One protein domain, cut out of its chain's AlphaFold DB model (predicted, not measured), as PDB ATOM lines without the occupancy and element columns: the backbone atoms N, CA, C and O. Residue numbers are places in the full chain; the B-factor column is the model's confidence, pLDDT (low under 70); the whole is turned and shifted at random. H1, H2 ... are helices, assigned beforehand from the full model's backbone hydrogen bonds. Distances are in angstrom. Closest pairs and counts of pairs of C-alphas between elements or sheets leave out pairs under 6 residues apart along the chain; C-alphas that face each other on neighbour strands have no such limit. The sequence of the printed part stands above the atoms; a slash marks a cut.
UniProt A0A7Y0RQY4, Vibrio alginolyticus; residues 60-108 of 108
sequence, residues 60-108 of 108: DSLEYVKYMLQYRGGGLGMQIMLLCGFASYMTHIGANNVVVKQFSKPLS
ATOM      1  N   ASP A  60      15.678 -76.475  17.883       63.84
ATOM      2  CA  ASP A  60      14.449 -76.236  17.116       63.84
ATOM      3  C   ASP A  60      13.356 -75.529  17.947       63.84
ATOM      4  O   ASP A  60      12.716 -74.578  17.491       63.84
ATOM      5  N   SER A  61      13.200 -75.910  19.221       67.38
ATOM      6  CA  SER A  61      12.272 -75.235  20.145       67.38
ATOM      7  C   SER A  61      12.711 -73.799  20.470       67.38
ATOM      8  O   SER A  61      11.881 -72.893  20.549       67.38
ATOM      9  N   LEU A  62      14.017 -73.565  20.643       70.06
ATOM     10  CA  LEU A  62      14.563 -72.223  20.887       70.06
ATOM     11  C   LEU A  62      14.464 -71.330  19.645       70.06
ATOM     12  O   LEU A  62      14.195 -70.133  19.758       70.06
ATOM     13  N   GLU A  63      14.643 -71.909  18.463       69.62
ATOM     14  CA  GLU A  63      14.528 -71.214  17.187       69.62
ATOM     15  C   GLU A  63      13.079 -70.804  16.896       69.62
ATOM     16  O   GLU A  63      12.838 -69.667  16.485       69.62
ATOM     17  N   TYR A  64      12.099 -71.643  17.247       73.88
ATOM     18  CA  TYR A  64      10.684 -71.267  17.208       73.88
ATOM     19  C   TYR A  64      10.358 -70.099  18.150       73.88
ATOM     20  O   TYR A  64       9.669 -69.149  17.764       73.88
ATOM     21  N   VAL A  65      10.886 -70.120  19.381       79.25
ATOM     22  CA  VAL A  65      10.723 -69.003  20.328       79.25
ATOM     23  C   VAL A  65      11.345 -67.724  19.764       79.25
ATOM     24  O   VAL A  65      10.711 -66.668  19.802       79.25
ATOM     25  N   LYS A  66      12.547 -67.808  19.181       77.38
ATOM     26  CA  LYS A  66      13.204 -66.677  18.511       77.38
ATOM     27  C   LYS A  66      12.349 -66.138  17.363       77.38
ATOM     28  O   LYS A  66      12.145 -64.926  17.295       77.38
ATOM     29  N   TYR A  67      11.810 -67.008  16.512       80.75
ATOM     30  CA  TYR A  67      10.920 -66.620  15.417       80.75
ATOM     31  C   TYR A  67       9.668 -65.900  15.930       80.75
ATOM     32  O   TYR A  67       9.346 -64.811  15.457       80.75
ATOM     33  N   MET A  68       8.994 -66.445  16.946       79.94
ATOM     34  CA  MET A  68       7.814 -65.817  17.549       79.94
ATOM     35  C   MET A  68       8.129 -64.449  18.165       79.94
ATOM     36  O   MET A  68       7.357 -63.503  17.993       79.94
ATOM     37  N   LEU A  69       9.272 -64.315  18.844       82.75
ATOM     38  CA  LEU A  69       9.728 -63.040  19.400       82.75
ATOM     39  C   LEU A  69      10.063 -62.023  18.304       82.75
ATOM     40  O   LEU A  69       9.708 -60.857  18.446       82.75
ATOM     41  N   GLN A  70      10.687 -62.439  17.202       81.69
ATOM     42  CA  GLN A  70      10.947 -61.559  16.059       81.69
ATOM     43  C   GLN A  70       9.653 -61.151  15.352       81.69
ATOM     44  O   GLN A  70       9.461 -59.976  15.054       81.69
ATOM     45  N   TYR A  71       8.736 -62.089  15.134       82.19
ATOM     46  CA  TYR A  71       7.465 -61.821  14.472       82.19
ATOM     47  C   TYR A  71       6.590 -60.870  15.295       82.19
ATOM     48  O   TYR A  71       6.068 -59.883  14.779       82.19
ATOM     49  N   ARG A  72       6.462 -61.120  16.602       82.81
ATOM     50  CA  ARG A  72       5.610 -60.319  17.487       82.81
ATOM     51  C   ARG A  72       6.302 -59.040  17.961       82.81
ATOM     52  O   ARG A  72       5.688 -57.977  17.923       82.81
ATOM     53  N   GLY A  73       7.554 -59.135  18.399       79.44
ATOM     54  CA  GLY A  73       8.350 -58.002  18.875       79.44
ATOM     55  C   GLY A  73       8.787 -57.078  17.743       79.44
ATOM     56  O   GLY A  73       8.676 -55.863  17.872       79.44
ATOM     57  N   GLY A  74       9.203 -57.640  16.608       80.00
ATOM     58  CA  GLY A  74       9.490 -56.874  15.398       80.00
ATOM     59  C   GLY A  74       8.213 -56.351  14.747       80.00
ATOM     60  O   GLY A  74       8.093 -55.157  14.533       80.00
ATOM     61  N   GLY A  75       7.218 -57.197  14.482       83.31
ATOM     62  CA  GLY A  75       5.989 -56.767  13.805       83.31
ATOM     63  C   GLY A  75       5.157 -55.782  14.630       83.31
ATOM     64  O   GLY A  75       5.102 -54.589  14.325       83.31
ATOM     65  N   LEU A  76       4.515 -56.270  15.698       86.31
ATOM     66  CA  LEU A  76       3.616 -55.431  16.500       86.31
ATOM     67  C   LEU A  76       4.367 -54.342  17.266       86.31
ATOM     68  O   LEU A  76       3.863 -53.228  17.380       86.31
ATOM     69  N   GLY A  77       5.562 -54.641  17.779       87.31
ATOM     70  CA  GLY A  77       6.360 -53.657  18.511       87.31
ATOM     71  C   GLY A  77       6.723 -52.446  17.649       87.31
ATOM     72  O   GLY A  77       6.532 -51.312  18.090       87.31
ATOM     73  N   MET A  78       7.157 -52.659  16.400       90.56
ATOM     74  CA  MET A  78       7.449 -51.551  15.481       90.56
ATOM     75  C   MET A  78       6.187 -50.776  15.091       90.56
ATOM     76  O   MET A  78       6.224 -49.549  15.036       90.56
ATOM     77  N   GLN A  79       5.058 -51.460  14.873       89.38
ATOM     78  CA  GLN A  79       3.783 -50.794  14.582       89.38
ATOM     79  C   GLN A  79       3.328 -49.897  15.740       89.38
ATOM     80  O   GLN A  79       2.944 -48.749  15.513       89.38
ATOM     81  N   ILE A  80       3.413 -50.381  16.982       91.62
ATOM     82  CA  ILE A  80       3.064 -49.594  18.172       91.62
ATOM     83  C   ILE A  80       4.019 -48.403  18.321       91.62
ATOM     84  O   ILE A  80       3.563 -47.287  18.558       91.62
ATOM     85  N   MET A  81       5.327 -48.602  18.129       93.50
ATOM     86  CA  MET A  81       6.319 -47.525  18.215       93.50
ATOM     87  C   MET A  81       6.072 -46.430  17.168       93.50
ATOM     88  O   MET A  81       6.154 -45.246  17.493       93.50
ATOM     89  N   LEU A  82       5.699 -46.812  15.941       93.31
ATOM     90  CA  LEU A  82       5.314 -45.877  14.885       93.31
ATOM     91  C   LEU A  82       4.071 -45.063  15.279       93.31
ATOM     92  O   LEU A  82       4.077 -43.839  15.162       93.31
ATOM     93  N   LEU A  83       3.021 -45.725  15.782       93.00
ATOM     94  CA  LEU A  83       1.783 -45.066  16.217       93.00
ATOM     95  C   LEU A  83       2.025 -44.108  17.392       93.00
ATOM     96  O   LEU A  83       1.536 -42.978  17.374       93.00
ATOM     97  N   CYS A  84       2.816 -44.520  18.385       92.81
ATOM     98  CA  CYS A  84       3.216 -43.652  19.492       92.81
ATOM     99  C   CYS A  84       4.056 -42.462  19.007       92.81
ATOM    100  O   CYS A  84       3.831 -41.338  19.459       92.81
ATOM    101  N   GLY A  85       4.978 -42.674  18.064       93.69
ATOM    102  CA  GLY A  85       5.769 -41.606  17.448       93.69
ATOM    103  C   GLY A  85       4.897 -40.588  16.713       93.69
ATOM    104  O   GLY A  85       5.053 -39.383  16.904       93.69
ATOM    105  N   PHE A  86       3.916 -41.062  15.946       92.31
ATOM    106  CA  PHE A  86       2.933 -40.210  15.278       92.31
ATOM    107  C   PHE A  86       2.078 -39.410  16.271       92.31
ATOM    108  O   PHE A  86       1.926 -38.198  16.112       92.31
ATOM    109  N   ALA A  87       1.574 -40.048  17.331       90.62
ATOM    110  CA  ALA A  87       0.805 -39.372  18.378       90.62
ATOM    111  C   ALA A  87       1.635 -38.302  19.114       90.62
ATOM    112  O   ALA A  87       1.154 -37.192  19.373       90.62
ATOM    113  N   SER A  88       2.905 -38.604  19.403       91.00
ATOM    114  CA  SER A  88       3.846 -37.649  19.995       91.00
ATOM    115  C   SER A  88       4.099 -36.468  19.058       91.00
ATOM    116  O   SER A  88       4.083 -35.319  19.498       91.00
ATOM    117  N   TYR A  89       4.275 -36.726  17.759       93.88
ATOM    118  CA  TYR A  89       4.451 -35.674  16.760       93.88
ATOM    119  C   TYR A  89       3.207 -34.784  16.631       93.88
ATOM    120  O   TYR A  89       3.335 -33.563  16.669       93.88
ATOM    121  N   MET A  90       2.002 -35.365  16.572       90.31
ATOM    122  CA  MET A  90       0.732 -34.620  16.546       90.31
ATOM    123  C   MET A  90       0.532 -33.728  17.774       90.31
ATOM    124  O   MET A  90      -0.053 -32.646  17.676       90.31
ATOM    125  N   THR A  91       1.023 -34.171  18.930       89.44
ATOM    126  CA  THR A  91       1.015 -33.367  20.155       89.44
ATOM    127  C   THR A  91       2.053 -32.244  20.079       89.44
ATOM    128  O   THR A  91       1.735 -31.111  20.428       89.44
ATOM    129  N   HIS A  92       3.251 -32.512  19.543       90.44
ATOM    130  CA  HIS A  92       4.318 -31.516  19.382       90.44
ATOM    131  C   HIS A  92       3.939 -30.366  18.435       90.44
ATOM    132  O   HIS A  92       4.190 -29.206  18.744       90.44
ATOM    133  N   ILE A  93       3.287 -30.657  17.305       92.38
ATOM    134  CA  ILE A  93       2.792 -29.618  16.379       92.38
ATOM    135  C   ILE A  93       1.520 -28.912  16.888       92.38
ATOM    136  O   ILE A  93       0.963 -28.064  16.197       92.38
ATOM    137  N   GLY A  94       1.019 -29.278  18.074       84.75
ATOM    138  CA  GLY A  94      -0.172 -28.683  18.681       84.75
ATOM    139  C   GLY A  94      -1.499 -29.090  18.033       84.75
ATOM    140  O   GLY A  94      -2.547 -28.629  18.483       84.75
ATOM    141  N   ALA A  95      -1.483 -29.976  17.028       85.31
ATOM    142  CA  ALA A  95      -2.678 -30.454  16.328       85.31
ATOM    143  C   ALA A  95      -3.659 -31.155  17.281       85.31
ATOM    144  O   ALA A  95      -4.871 -30.975  17.177       85.31
ATOM    145  N   ASN A  96      -3.144 -31.888  18.270       83.88
ATOM    146  CA  ASN A  96      -3.983 -32.513  19.292       83.88
ATOM    147  C   ASN A  96      -4.803 -31.466  20.080       83.88
ATOM    148  O   ASN A  96      -6.008 -31.618  20.270       83.88
ATOM    149  N   ASN A  97      -4.187 -30.340  20.455       83.06
ATOM    150  CA  ASN A  97      -4.855 -29.289  21.227       83.06
ATOM    151  C   ASN A  97      -5.934 -28.552  20.423       83.06
ATOM    152  O   ASN A  97      -6.963 -28.196  20.996       83.06
ATOM    153  N   VAL A  98      -5.739 -28.318  19.117       84.06
ATOM    154  CA  VAL A  98      -6.786 -27.697  18.276       84.06
ATOM    155  C   VAL A  98      -7.968 -28.630  18.049       84.06
ATOM    156  O   VAL A  98      -9.105 -28.167  18.103       84.06
ATOM    157  N   VAL A  99      -7.728 -29.933  17.879       82.56
ATOM    158  CA  VAL A  99      -8.803 -30.927  17.767       82.56
ATOM    159  C   VAL A  99      -9.603 -30.999  19.070       82.56
ATOM    160  O   VAL A  99     -10.821 -30.833  19.043       82.56
ATOM    161  N   VAL A 100      -8.937 -31.132  20.222       85.69
ATOM    162  CA  VAL A 100      -9.613 -31.135  21.532       85.69
ATOM    163  C   VAL A 100     -10.378 -29.832  21.759       85.69
ATOM    164  O   VAL A 100     -11.524 -29.871  22.180       85.69
ATOM    165  N   LYS A 101      -9.815 -28.668  21.419       83.12
ATOM    166  CA  LYS A 101     -10.506 -27.376  21.575       83.12
ATOM    167  C   LYS A 101     -11.734 -27.238  20.669       83.12
ATOM    168  O   LYS A 101     -12.688 -26.564  21.053       83.12
ATOM    169  N   GLN A 102     -11.721 -27.862  19.492       84.69
ATOM    170  CA  GLN A 102     -12.864 -27.887  18.581       84.69
ATOM    171  C   GLN A 102     -13.970 -28.830  19.073       84.69
ATOM    172  O   GLN A 102     -15.141 -28.486  18.958       84.69
ATOM    173  N   PHE A 103     -13.617 -29.978  19.657       83.31
ATOM    174  CA  PHE A 103     -14.588 -30.919  20.231       83.31
ATOM    175  C   PHE A 103     -15.105 -30.499  21.614       83.31
ATOM    176  O   PHE A 103     -16.245 -30.794  21.952       83.31
ATOM    177  N   SER A 104     -14.299 -29.777  22.394       85.44
ATOM    178  CA  SER A 104     -14.688 -29.210  23.692       85.44
ATOM    179  C   SER A 104     -15.442 -27.886  23.566       85.44
ATOM    180  O   SER A 104     -15.819 -27.299  24.580       85.44
ATOM    181  N   LYS A 105     -15.654 -27.381  22.342       76.62
ATOM    182  CA  LYS A 105     -16.592 -26.283  22.123       76.62
ATOM    183  C   LYS A 105     -17.999 -26.829  22.366       76.62
ATOM    184  O   LYS A 105     -18.370 -27.803  21.710       76.62
ATOM    185  N   PRO A 106     -18.772 -26.240  23.293       72.75
ATOM    186  CA  PRO A 106     -20.128 -26.697  23.525       72.75
ATOM    187  C   PRO A 106     -20.929 -26.537  22.229       72.75
ATOM    188  O   PRO A 106     -20.733 -25.590  21.457       72.75
ATOM    189  N   LEU A 107     -21.754 -27.544  21.940       66.31
ATOM    190  CA  LEU A 107     -22.720 -27.503  20.851       66.31
ATOM    191  C   LEU A 107     -23.781 -26.474  21.249       66.31
ATOM    192  O   LEU A 107     -24.784 -26.841  21.853       66.31
ATOM    193  N   SER A 108     -23.522 -25.211  20.904       58.53
ATOM    194  CA  SER A 108     -24.237 -24.019  21.386       58.53
ATOM    195  C   SER A 108     -23.884 -23.562  22.799       58.53
ATOM    196  O   SER A 108     -23.465 -24.381  23.642       58.53
TER     197      SER A 108
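Overview. This is residues 60 to 108 of the 108 residues of a protein of Vibrio alginolyticus (UniProt A0A7Y0RQY4). One long helix, H1, makes most of the length, and a short second helix, H2, turns off from its far end as a corner, with a short tail after it. The printed part has 49 residues with two named helices, H1 then H2, and no named strand; the class is all helix. It is extended, with a radius of gyration of the C-alphas of 19.1 A, and spans 65 by 21 by 8 A.

Along the chain. Find C-alpha 60 at (14.449, -76.236, 17.116); from there H1, residues 60 to 92, runs 45.9 A to C-alpha 92 at (4.318, -31.516, 19.382). Next look for H2, residues 95 to 103, which ends 12.5 A on from its first C-alpha, at C-alpha 103, (-14.588, -30.919, 20.231).

Arrangement. H1 and H2 are close but not clearly touching; look at their closest C-alphas, those of Met 90 and Asn 96, 5.8 A apart. Their lines stand at a steep tilt of 67 degrees, and they run the same way. In H1 and H2 every O i to N i+4 pair is within hydrogen-bond range.

Size, cuts and confidence. The C-alphas farthest apart, those of Asp 60 and Ser 108, are 65.1 A apart. The printed part has no cut, and the link from H1 to H2 is tight. Check the B-factor column: pLDDT is under 70 at residues 60 to 61, 63 and 107 to 108.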